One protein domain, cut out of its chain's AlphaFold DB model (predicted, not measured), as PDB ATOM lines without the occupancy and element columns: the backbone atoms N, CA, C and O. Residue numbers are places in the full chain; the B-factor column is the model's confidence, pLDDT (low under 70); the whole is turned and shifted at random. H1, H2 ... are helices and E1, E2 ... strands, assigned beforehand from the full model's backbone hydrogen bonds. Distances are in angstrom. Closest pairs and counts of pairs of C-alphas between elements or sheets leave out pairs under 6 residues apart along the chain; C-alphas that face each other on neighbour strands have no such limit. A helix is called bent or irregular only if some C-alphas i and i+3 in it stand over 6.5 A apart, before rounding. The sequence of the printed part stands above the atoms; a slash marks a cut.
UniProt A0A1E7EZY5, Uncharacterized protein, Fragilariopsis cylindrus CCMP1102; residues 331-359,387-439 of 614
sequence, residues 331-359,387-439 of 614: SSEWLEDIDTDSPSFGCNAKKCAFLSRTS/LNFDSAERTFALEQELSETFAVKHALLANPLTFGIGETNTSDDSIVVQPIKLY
ATOM      1  N   SER A 331      17.926 -38.956 -30.954       87.00
ATOM      2  CA  SER A 331      16.643 -39.444 -31.477       87.00
ATOM      3  C   SER A 331      15.449 -39.234 -30.552       87.00
ATOM      4  O   SER A 331      14.330 -39.074 -31.032       87.00
ATOM      5  N   SER A 332      15.681 -39.205 -29.240       86.88
ATOM      6  CA  SER A 332      14.659 -38.915 -28.233       86.88
ATOM      7  C   SER A 332      14.072 -37.508 -28.351       86.88
ATOM      8  O   SER A 332      12.936 -37.306 -27.948       86.88
ATOM      9  N   GLU A 333      14.816 -36.556 -28.915       91.81
ATOM     10  CA  GLU A 333      14.418 -35.145 -29.016       91.81
ATOM     11  C   GLU A 333      13.824 -34.795 -30.388       91.81
ATOM     12  O   GLU A 333      13.383 -33.670 -30.606       91.81
ATOM     13  N   TRP A 334      13.792 -35.735 -31.340       92.44
ATOM     14  CA  TRP A 334      13.354 -35.433 -32.706       92.44
ATOM     15  C   TRP A 334      11.910 -34.941 -32.770       92.44
ATOM     16  O   TRP A 334      11.633 -34.018 -33.522       92.44
ATOM     17  N   LEU A 335      11.002 -35.523 -31.982       89.38
ATOM     18  CA  LEU A 335       9.610 -35.065 -31.954       89.38
ATOM     19  C   LEU A 335       9.459 -33.657 -31.378       89.38
ATOM     20  O   LEU A 335       8.650 -32.884 -31.880       89.38
ATOM     21  N   GLU A 336      10.236 -33.323 -30.351       91.06
ATOM     22  CA  GLU A 336      10.187 -32.017 -29.683       91.06
ATOM     23  C   GLU A 336      10.799 -30.901 -30.545       91.06
ATOM     24  O   GLU A 336      10.438 -29.725 -30.419       91.06
ATOM     25  N   ASP A 337      11.723 -31.272 -31.434       91.12
ATOM     26  CA  ASP A 337      12.385 -30.363 -32.364       91.12
ATOM     27  C   ASP A 337      11.605 -30.129 -33.665       91.12
ATOM     28  O   ASP A 337      11.898 -29.177 -34.395       91.12
ATOM     29  N   ILE A 338      10.592 -30.945 -33.961       88.38
ATOM     30  CA  ILE A 338       9.671 -30.645 -35.057       88.38
ATOM     31  C   ILE A 338       8.924 -29.363 -34.695       88.38
ATOM     32  O   ILE A 338       8.255 -29.285 -33.665       88.38
ATOM     33  N   ASP A 339       9.025 -28.349 -35.553       79.12
ATOM     34  CA  ASP A 339       8.265 -27.118 -35.375       79.12
ATOM     35  C   ASP A 339       6.772 -27.364 -35.643       79.12
ATOM     36  O   ASP A 339       6.288 -27.287 -36.778       79.12
ATOM     37  N   THR A 340       6.054 -27.731 -34.578       68.88
ATOM     38  CA  THR A 340       4.626 -28.056 -34.602       68.88
ATOM     39  C   THR A 340       3.715 -26.844 -34.534       68.88
ATOM     40  O   THR A 340       2.512 -26.988 -34.735       68.88
ATOM     41  N   ASP A 341       4.268 -25.660 -34.269       64.88
ATOM     42  CA  ASP A 341       3.495 -24.427 -34.099       64.88
ATOM     43  C   ASP A 341       2.985 -23.888 -35.448       64.88
ATOM     44  O   ASP A 341       2.134 -22.999 -35.515       64.88
ATOM     45  N   SER A 342       3.448 -24.480 -36.554       56.44
ATOM     46  CA  SER A 342       2.818 -24.323 -37.855       56.44
ATOM     47  C   SER A 342       1.445 -25.022 -37.854       56.44
ATOM     48  O   SER A 342       1.385 -26.216 -37.559       56.44
ATOM     49  N   PRO A 343       0.345 -24.371 -38.297       52.69
ATOM     50  CA  PRO A 343      -0.999 -24.969 -38.449       52.69
ATOM     51  C   PRO A 343      -1.079 -26.225 -39.351       52.69
ATOM     52  O   PRO A 343      -2.157 -26.729 -39.661       52.69
ATOM     53  N   SER A 344       0.065 -26.718 -39.825       52.81
ATOM     54  CA  SER A 344       0.275 -27.734 -40.845       52.81
ATOM     55  C   SER A 344       0.479 -29.156 -40.309       52.81
ATOM     56  O   SER A 344       0.679 -30.064 -41.114       52.81
ATOM     57  N   PHE A 345       0.281 -29.431 -39.012       53.00
ATOM     58  CA  PHE A 345      -0.058 -30.812 -38.612       53.00
ATOM     59  C   PHE A 345      -1.372 -31.293 -39.266       53.00
ATOM     60  O   PHE A 345      -1.590 -32.497 -39.391       53.00
ATOM     61  N   GLY A 346      -2.181 -30.366 -39.805       53.53
ATOM     62  CA  GLY A 346      -3.262 -30.609 -40.771       53.53
ATOM     63  C   GLY A 346      -2.795 -30.912 -42.204       53.53
ATOM     64  O   GLY A 346      -3.517 -30.662 -43.171       53.53
ATOM     65  N   CYS A 347      -1.574 -31.406 -42.385       59.06
ATOM     66  CA  CYS A 347      -1.095 -31.852 -43.679       59.06
ATOM     67  C   CYS A 347      -1.897 -33.096 -44.101       59.06
ATOM     68  O   CYS A 347      -1.602 -34.217 -43.704       59.06
ATOM     69  N   ASN A 348      -2.911 -32.899 -44.949       59.12
ATOM     70  CA  ASN A 348      -3.734 -33.964 -45.548       59.12
ATOM     71  C   ASN A 348      -2.932 -34.925 -46.460       59.12
ATOM     72  O   ASN A 348      -3.511 -35.761 -47.158       59.12
ATOM     73  N   ALA A 349      -1.604 -34.784 -46.527       63.25
ATOM     74  CA  ALA A 349      -0.722 -35.594 -47.351       63.25
ATOM     75  C   ALA A 349      -0.153 -36.781 -46.561       63.25
ATOM     76  O   ALA A 349       0.029 -36.735 -45.350       63.25
ATOM     77  N   LYS A 350       0.193 -37.860 -47.275       76.69
ATOM     78  CA  LYS A 350       0.760 -39.075 -46.664       76.69
ATOM     79  C   LYS A 350       2.134 -38.845 -46.020       76.69
ATOM     80  O   LYS A 350       2.512 -39.613 -45.139       76.69
ATOM     81  N   LYS A 351       2.887 -37.843 -46.482       85.81
ATOM     82  CA  LYS A 351       4.211 -37.459 -45.978       85.81
ATOM     83  C   LYS A 351       4.328 -35.941 -45.962       85.81
ATOM     84  O   LYS A 351       3.908 -35.303 -46.928       85.81
ATOM     85  N   CYS A 352       4.928 -35.391 -44.917       87.81
ATOM     86  CA  CYS A 352       5.067 -33.952 -44.730       87.81
ATOM     87  C   CYS A 352       6.483 -33.645 -44.250       87.81
ATOM     88  O   CYS A 352       7.023 -34.365 -43.414       87.81
ATOM     89  N   ALA A 353       7.096 -32.615 -44.823       89.44
ATOM     90  CA  ALA A 353       8.411 -32.150 -44.410       89.44
ATOM     91  C   ALA A 353       8.240 -30.988 -43.431       89.44
ATOM     92  O   ALA A 353       7.559 -30.014 -43.748       89.44
ATOM     93  N   PHE A 354       8.870 -31.094 -42.271       89.81
ATOM     94  CA  PHE A 354       8.879 -30.079 -41.229       89.81
ATOM     95  C   PHE A 354      10.287 -29.531 -41.051       89.81
ATOM     96  O   PHE A 354      11.272 -30.260 -41.188       89.81
ATOM     97  N   LEU A 355      10.383 -28.241 -40.749       90.00
ATOM     98  CA  LEU A 355      11.645 -27.606 -40.399       90.00
ATOM     99  C   LEU A 355      12.037 -28.003 -38.969       90.00
ATOM    100  O   LEU A 355      11.184 -28.077 -38.087       90.00
ATOM    101  N   SER A 356      13.324 -28.268 -38.753       91.00
ATOM    102  CA  SER A 356      13.885 -28.456 -37.412       91.00
ATOM    103  C   SER A 356      13.961 -27.111 -36.683       91.00
ATOM    104  O   SER A 356      14.465 -26.133 -37.247       91.00
ATOM    105  N   ARG A 357      13.533 -27.043 -35.417       89.50
ATOM    106  CA  ARG A 357      13.671 -25.834 -34.582       89.50
ATOM    107  C   ARG A 357      15.140 -25.457 -34.375       89.50
ATOM    108  O   ARG A 357      15.460 -24.267 -34.291       89.50
ATOM    109  N   THR A 358      16.064 -26.425 -34.363       84.00
ATOM    110  CA  THR A 358      17.509 -26.122 -34.340       84.00
ATOM    111  C   THR A 358      18.019 -25.417 -35.591       84.00
ATOM    112  O   THR A 358      18.963 -24.631 -35.477       84.00
ATOM    113  N   SER A 359      17.384 -25.616 -36.752       81.69
ATOM    114  CA  SER A 359      17.709 -24.852 -37.964       81.69
ATOM    115  C   SER A 359      17.387 -23.361 -37.793       81.69
ATOM    116  O   SER A 359      18.117 -22.529 -38.313       81.69
ATOM    117  N   LEU A 387       3.106 -44.271 -43.959       74.12
ATOM    118  CA  LEU A 387       4.227 -45.095 -44.376       74.12
ATOM    119  C   LEU A 387       4.420 -46.234 -43.389       74.12
ATOM    120  O   LEU A 387       4.615 -46.002 -42.200       74.12
ATOM    121  N   ASN A 388       4.481 -47.454 -43.918       82.56
ATOM    122  CA  ASN A 388       5.056 -48.563 -43.175       82.56
ATOM    123  C   ASN A 388       6.528 -48.227 -42.871       82.56
ATOM    124  O   ASN A 388       7.293 -47.928 -43.796       82.56
ATOM    125  N   PHE A 389       6.905 -48.290 -41.595       87.06
ATOM    126  CA  PHE A 389       8.283 -48.160 -41.127       87.06
ATOM    127  C   PHE A 389       9.256 -49.014 -41.949       87.06
ATOM    128  O   PHE A 389      10.261 -48.493 -42.425       87.06
ATOM    129  N   ASP A 390       8.894 -50.265 -42.246       87.88
ATOM    130  CA  ASP A 390       9.708 -51.179 -43.057       87.88
ATOM    131  C   ASP A 390       9.989 -50.612 -44.455       87.88
ATOM    132  O   ASP A 390      11.045 -50.846 -45.042       87.88
ATOM    133  N   SER A 391       9.032 -49.876 -45.028       86.62
ATOM    134  CA  SER A 391       9.219 -49.235 -46.330       86.62
ATOM    135  C   SER A 391      10.184 -48.063 -46.228       86.62
ATOM    136  O   SER A 391      10.987 -47.887 -47.138       86.62
ATOM    137  N   ALA A 392      10.099 -47.262 -45.164       88.12
ATOM    138  CA  ALA A 392      11.015 -46.148 -44.949       88.12
ATOM    139  C   ALA A 392      12.440 -46.654 -44.681       88.12
ATOM    140  O   ALA A 392      13.388 -46.128 -45.256       88.12
ATOM    141  N   GLU A 393      12.589 -47.712 -43.880       90.69
ATOM    142  CA  GLU A 393      13.881 -48.328 -43.573       90.69
ATOM    143  C   GLU A 393      14.528 -48.928 -44.829       90.69
ATOM    144  O   GLU A 393      15.703 -48.687 -45.098       90.69
ATOM    145  N   ARG A 394      13.757 -49.641 -45.663       89.38
ATOM    146  CA  ARG A 394      14.250 -50.158 -46.953       89.38
ATOM    147  C   ARG A 394      14.633 -49.047 -47.923       89.38
ATOM    148  O   ARG A 394      15.643 -49.181 -48.609       89.38
ATOM    149  N   THR A 395      13.848 -47.970 -47.973       88.31
ATOM    150  CA  THR A 395      14.194 -46.774 -48.749       88.31
ATOM    151  C   THR A 395      15.517 -46.194 -48.279       88.31
ATOM    152  O   THR A 395      16.411 -46.021 -49.100       88.31
ATOM    153  N   PHE A 396      15.687 -45.983 -46.976       91.12
ATOM    154  CA  PHE A 396      16.939 -45.470 -46.433       91.12
ATOM    155  C   PHE A 396      18.126 -46.387 -46.756       91.12
ATOM    156  O   PHE A 396      19.141 -45.915 -47.259       91.12
ATOM    157  N   ALA A 397      17.992 -47.697 -46.538       90.31
ATOM    158  CA  ALA A 397      19.054 -48.659 -46.823       90.31
ATOM    159  C   ALA A 397      19.459 -48.669 -48.307       90.31
ATOM    160  O   ALA A 397      20.649 -48.692 -48.615       90.31
ATOM    161  N   LEU A 398      18.486 -48.607 -49.224       88.75
ATOM    162  CA  LEU A 398      18.771 -48.547 -50.656       88.75
ATOM    163  C   LEU A 398      19.406 -47.212 -51.057       88.75
ATOM    164  O   LEU A 398      20.319 -47.203 -51.874       88.75
ATOM    165  N   GLU A 399      18.975 -46.086 -50.488       88.69
ATOM    166  CA  GLU A 399      19.639 -44.802 -50.743       88.69
ATOM    167  C   GLU A 399      21.106 -44.820 -50.300       88.69
ATOM    168  O   GLU A 399      21.958 -44.337 -51.045       88.69
ATOM    169  N   GLN A 400      21.410 -45.425 -49.146       89.12
ATOM    170  CA  GLN A 400      22.790 -45.602 -48.681       89.12
ATOM    171  C   GLN A 400      23.593 -46.488 -49.640       89.12
ATOM    172  O   GLN A 400      24.678 -46.097 -50.065       89.12
ATOM    173  N   GLU A 401      23.043 -47.631 -50.065       88.94
ATOM    174  CA  GLU A 401      23.691 -48.525 -51.035       88.94
ATOM    175  C   GLU A 401      23.988 -47.812 -52.365       88.94
ATOM    176  O   GLU A 401      25.094 -47.915 -52.905       88.94
ATOM    177  N   LEU A 402      23.024 -47.050 -52.891       86.06
ATOM    178  CA  LEU A 402      23.199 -46.274 -54.120       86.06
ATOM    179  C   LEU A 402      24.219 -45.143 -53.933       86.06
ATOM    180  O   LEU A 402      24.991 -44.858 -54.853       86.06
ATOM    181  N   SER A 403      24.256 -44.520 -52.754       86.81
ATOM    182  CA  SER A 403      25.251 -43.501 -52.420       86.81
ATOM    183  C   SER A 403      26.659 -44.074 -52.389       86.81
ATOM    184  O   SER A 403      27.560 -43.512 -53.005       86.81
ATOM    185  N   GLU A 404      26.848 -45.222 -51.740       87.00
ATOM    186  CA  GLU A 404      28.140 -45.903 -51.660       87.00
ATOM    187  C   GLU A 404      28.604 -46.404 -53.031       87.00
ATOM    188  O   GLU A 404      29.774 -46.254 -53.386       87.00
ATOM    189  N   THR A 405      27.685 -46.959 -53.824       85.44
ATOM    190  CA  THR A 405      28.012 -47.579 -55.114       85.44
ATOM    191  C   THR A 405      28.286 -46.539 -56.197       85.44
ATOM    192  O   THR A 405      29.254 -46.663 -56.943       85.44
ATOM    193  N   PHE A 406      27.450 -45.501 -56.285       84.50
ATOM    194  CA  PHE A 406      27.472 -44.545 -57.397       84.50
ATOM    195  C   PHE A 406      27.901 -43.134 -56.977       84.50
ATOM    196  O   PHE A 406      27.902 -42.221 -57.800       84.50
ATOM    197  N   ALA A 407      28.272 -42.922 -55.708       85.12
ATOM    198  CA  ALA A 407      28.612 -41.608 -55.153       85.12
ATOM    199  C   ALA A 407      27.510 -40.555 -55.385       85.12
ATOM    200  O   ALA A 407      27.794 -39.375 -55.616       85.12
ATOM    201  N   VAL A 408      26.254 -41.003 -55.351       79.00
ATOM    202  CA  VAL A 408      25.056 -40.175 -55.485       79.00
ATOM    203  C   VAL A 408      24.668 -39.640 -54.109       79.00
ATOM    204  O   VAL A 408      24.547 -40.392 -53.147       79.00
ATOM    205  N   LYS A 409      24.453 -38.329 -53.990       84.75
ATOM    206  CA  LYS A 409      24.001 -37.716 -52.732       84.75
ATOM    207  C   LYS A 409      22.504 -37.953 -52.513       84.75
ATOM    208  O   LYS A 409      21.755 -38.059 -53.483       84.75
ATOM    209  N   HIS A 410      22.065 -37.979 -51.255       87.12
ATOM    210  CA  HIS A 410      20.649 -38.043 -50.886       87.12
ATOM    211  C   HIS A 410      20.302 -37.126 -49.703       87.12
ATOM    212  O   HIS A 410      21.179 -36.634 -48.990       87.12
ATOM    213  N   ALA A 411      18.999 -36.891 -49.507       89.56
ATOM    214  CA  ALA A 411      18.470 -36.021 -48.457       89.56
ATOM    215  C   ALA A 411      18.474 -36.678 -47.078       89.56
ATOM    216  O   ALA A 411      18.500 -35.970 -46.076       89.56
ATOM    217  N   LEU A 412      18.347 -38.006 -47.014       91.38
ATOM    218  CA  LEU A 412      18.090 -38.704 -45.757       91.38
ATOM    219  C   LEU A 412      19.343 -38.720 -44.876       91.38
ATOM    220  O   LEU A 412      20.414 -39.111 -45.329       91.38
ATOM    221  N   LEU A 413      19.216 -38.278 -43.624       90.38
ATOM    222  CA  LEU A 413      20.364 -38.050 -42.734       90.38
ATOM    223  C   LEU A 413      20.563 -39.140 -41.680       90.38
ATOM    224  O   LEU A 413      21.639 -39.227 -41.099       90.38
ATOM    225  N   ALA A 414      19.551 -39.946 -41.389       91.50
ATOM    226  CA  ALA A 414      19.625 -41.001 -40.378       91.50
ATOM    227  C   ALA A 414      18.613 -42.108 -40.689       91.50
ATOM    228  O   ALA A 414      17.784 -41.932 -41.570       91.50
ATOM    229  N   ASN A 415      18.635 -43.220 -39.955       92.44
ATOM    230  CA  ASN A 415      17.551 -44.198 -40.047       92.44
ATOM    231  C   ASN A 415      16.210 -43.559 -39.634       92.44
ATOM    232  O   ASN A 415      16.199 -42.729 -38.714       92.44
ATOM    233  N   PRO A 416      15.085 -43.953 -40.256       94.00
ATOM    234  CA  PRO A 416      13.773 -43.538 -39.785       94.00
ATOM    235  C   PRO A 416      13.518 -44.125 -38.396       94.00
ATOM    236  O   PRO A 416      14.084 -45.156 -38.033       94.00
ATOM    237  N   LEU A 417      12.638 -43.488 -37.628       92.94
ATOM    238  CA  LEU A 417      12.165 -43.978 -36.335       92.94
ATOM    239  C   LEU A 417      10.648 -43.897 -36.254       92.94
ATOM    240  O   LEU A 417      10.040 -42.979 -36.800       92.94
ATOM    241  N   THR A 418      10.054 -44.847 -35.542       91.56
ATOM    242  CA  THR A 418       8.617 -44.863 -35.273       91.56
ATOM    243  C   THR A 418       8.346 -44.350 -33.870       91.56
ATOM    244  O   THR A 418       8.980 -44.793 -32.913       91.56
ATOM    245  N   PHE A 419       7.367 -43.463 -33.746       89.19
ATOM    246  CA  PHE A 419       6.875 -42.959 -32.474       89.19
ATOM    247  C   PHE A 419       5.379 -43.255 -32.355       89.19
ATOM    248  O   PHE A 419       4.632 -43.053 -33.310       89.19
ATOM    249  N   GLY A 420       4.940 -43.749 -31.198       86.19
ATOM    250  CA  GLY A 420       3.516 -43.913 -30.903       86.19
ATOM    251  C   GLY A 420       2.905 -42.585 -30.463       86.19
ATOM    252  O   GLY A 420       3.465 -41.917 -29.594       86.19
ATOM    253  N   ILE A 421       1.774 -42.191 -31.053       75.44
ATOM    254  CA  ILE A 421       0.996 -41.042 -30.580       75.44
ATOM    255  C   ILE A 421       0.013 -41.543 -29.506       75.44
ATOM    256  O   ILE A 421      -1.081 -41.989 -29.826       75.44
ATOM    257  N   GLY A 422       0.403 -41.464 -28.229       70.94
ATOM    258  CA  GLY A 422      -0.473 -41.734 -27.076       70.94
ATOM    259  C   GLY A 422      -0.260 -43.082 -26.368       70.94
ATOM    260  O   GLY A 422       0.443 -43.961 -26.853       70.94
ATOM    261  N   GLU A 423      -0.867 -43.226 -25.182       69.00
ATOM    262  CA  GLU A 423      -0.828 -44.449 -24.350       69.00
ATOM    263  C   GLU A 423      -1.733 -45.576 -24.879       69.00
ATOM    264  O   GLU A 423      -1.704 -46.707 -24.389       69.00
ATOM    265  N   THR A 424      -2.563 -45.287 -25.878       64.88
ATOM    266  CA  THR A 424      -3.437 -46.279 -26.491       64.88
ATOM    267  C   THR A 424      -2.608 -47.155 -27.425       64.88
ATOM    268  O   THR A 424      -2.188 -46.719 -28.489       64.88
ATOM    269  N   ASN A 425      -2.373 -48.406 -27.017       58.16
ATOM    270  CA  ASN A 425      -1.562 -49.422 -27.713       58.16
ATOM    271  C   ASN A 425      -2.084 -49.852 -29.106       58.16
ATOM    272  O   ASN A 425      -1.766 -50.942 -29.582       58.16
ATOM    273  N   THR A 426      -2.915 -49.052 -29.766       69.19
ATOM    274  CA  THR A 426      -3.383 -49.318 -31.123       69.19
ATOM    275  C   THR A 426      -2.283 -48.944 -32.113       69.19
ATOM    276  O   THR A 426      -1.855 -47.796 -32.190       69.19
ATOM    277  N   SER A 427      -1.810 -49.931 -32.881       65.88
ATOM    278  CA  SER A 427      -0.719 -49.810 -33.867       65.88
ATOM    279  C   SER A 427      -0.925 -48.727 -34.930       65.88
ATOM    280  O   SER A 427       0.030 -48.323 -35.600       65.88
ATOM    281  N   ASP A 428      -2.164 -48.272 -35.089       75.31
ATOM    282  CA  ASP A 428      -2.612 -47.451 -36.209       75.31
ATOM    283  C   ASP A 428      -2.247 -45.965 -36.061       75.31
ATOM    284  O   ASP A 428      -2.228 -45.248 -37.057       75.31
ATOM    285  N   ASP A 429      -1.858 -45.521 -34.860       80.31
ATOM    286  CA  ASP A 429      -1.479 -44.126 -34.582       80.31
ATOM    287  C   ASP A 429       0.040 -43.903 -34.524       80.31
ATOM    288  O   ASP A 429       0.534 -42.901 -33.995       80.31
ATOM    289  N   SER A 430       0.813 -44.837 -35.073       88.19
ATOM    290  CA  SER A 430       2.260 -44.679 -35.155       88.19
ATOM    291  C   SER A 430       2.668 -43.696 -36.261       88.19
ATOM    292  O   SER A 430       2.126 -43.690 -37.367       88.19
ATOM    293  N   ILE A 431       3.644 -42.835 -35.963       90.56
ATOM    294  CA  ILE A 431       4.266 -41.931 -36.934       90.56
ATOM    295  C   ILE A 431       5.702 -42.330 -37.198       90.56
ATOM    296  O   ILE A 431       6.473 -42.577 -36.276       90.56
ATOM    297  N   VAL A 432       6.076 -42.334 -38.470       92.50
ATOM    298  CA  VAL A 432       7.459 -42.496 -38.902       92.50
ATOM    299  C   VAL A 432       8.072 -41.116 -39.087       92.50
ATOM    300  O   VAL A 432       7.540 -40.293 -39.834       92.50
ATOM    301  N   VAL A 433       9.195 -40.875 -38.422       93.56
ATOM    302  CA  VAL A 433       9.985 -39.646 -38.503       93.56
ATOM    303  C   VAL A 433      11.344 -39.983 -39.091       93.56
ATOM    304  O   VAL A 433      12.049 -40.869 -38.614       93.56
ATOM    305  N   GLN A 434      11.717 -39.256 -40.132       94.38
ATOM    306  CA  GLN A 434      12.934 -39.467 -40.895       94.38
ATOM    307  C   GLN A 434      13.675 -38.129 -41.013       94.38
ATOM    308  O   GLN A 434      13.188 -37.234 -41.703       94.38
ATOM    309  N   PRO A 435      14.841 -37.952 -40.369       94.50
ATOM    310  CA  PRO A 435      15.630 -36.736 -40.519       94.50
ATOM    311  C   PRO A 435      16.083 -36.544 -41.964       94.50
ATOM    312  O   PRO A 435      16.556 -37.489 -42.610       94.50
ATOM    313  N   ILE A 436      15.949 -35.320 -42.464       92.62
ATOM    314  CA  ILE A 436      16.277 -34.947 -43.839       92.62
ATOM    315  C   ILE A 436      17.058 -33.639 -43.897       92.62
ATOM    316  O   ILE A 436      16.880 -32.735 -43.079       92.62
ATOM    317  N   LYS A 437      17.897 -33.513 -44.921       91.00
ATOM    318  CA  LYS A 437      18.436 -32.236 -45.366       91.00
ATOM    319  C   LYS A 437      17.371 -31.528 -46.192       91.00
ATOM    320  O   LYS A 437      16.866 -32.079 -47.171       91.00
ATOM    321  N   LEU A 438      17.032 -30.312 -45.793       88.62
ATOM    322  CA  LEU A 438      16.159 -29.439 -46.557       88.62
ATOM    323  C   LEU A 438      16.994 -28.674 -47.576       88.62
ATOM    324  O   LEU A 438      18.099 -28.208 -47.298       88.62
ATOM    325  N   TYR A 439      16.457 -28.565 -48.780       85.00
ATOM    326  CA  TYR A 439      17.125 -27.857 -49.856       85.00
ATOM    327  C   TYR A 439      16.874 -26.356 -49.777       85.00
ATOM    328  O   TYR A 439      15.783 -25.917 -49.410       85.00
TER     329      TYR A 439
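Overview. This is residues 331 to 359 and 387 to 439 of the 614 residues of an uncharacterized protein of Fragilariopsis cylindrus CCMP1102 (UniProt A0A1E7EZY5). A two-stranded hairpin, E2 and E3, has its long strand E3 running through the middle of the model, while H3 begins beside the hairpin and reaches out as an arm. H1 sits by the hairpin, E1 comes close to the far end of E3, and the short H2 lies out at the margin near E1. The printed part has 82 residues, with three named helices and three named strands in the order H1 H2 E1 H3 E2 E3, a mixed class; the sheet is E2 - E3, antiparallel. It is only just compact, close to loose, with a radius of gyration of the C-alphas of 14.1 A, and spans 42 by 29 by 25 A.

Arrangement. Look first at E2, residues 417 to 420, and E3, residues 430 to 438, an antiparallel hairpin at 141 degrees, with N 417 and O 433 2.9 A apart, within hydrogen-bond range. From H3, residues 389 to 406, the closest C-alphas to E3 are Phe 389 and Val 432, 6.1 A. H1, residues 331 to 337, is near E2, and its closest C-alphas to E3 are Trp 334 and Val 433, 7.9 A. E1, residues 352 to 355, pairs with no named strand; its closest C-alphas to E3 are Leu 355 and Leu 438, 7.9 A. H2, residues 343 to 346, is apart from H3. Every O i to N i+4 pair is within hydrogen-bond range in H3, against 1 of 3 in H1, where 3 of 4 O i to N i+3 pairs are; H2 is too short for an i+4 pair, and its one i+3 pair is out of range.

Along the chain. Find C-alpha 430 at (2.260, -44.679, -35.155); E3 runs 23.6 A to C-alpha 438 at (16.159, -29.439, -46.557). H3 starts at C-alpha 389 (8.283, -48.160, -41.127) and runs 25.4 A. E2 and E1 measure 10.2 A and 10.1 A. H1, 10.1 A long, is irregular, C-alphas 332 and 335 being 7.4 A apart; H2 is irregular, but only just, with C-alphas 343 and 346 6.51 A apart.

Size, cuts and confidence. The two C-alphas farthest apart, Phe 406 and Thr 424, are 43.7 A apart. Residues 360 to 386 are not printed, and C-alphas 359 and 387 stand 25.2 A apart across the cut. Of the links printed whole, none is long. Confidence is low, under 70, at residues 340 to 349 and 423 to 427; the mean pLDDT of the printed part is 82.6.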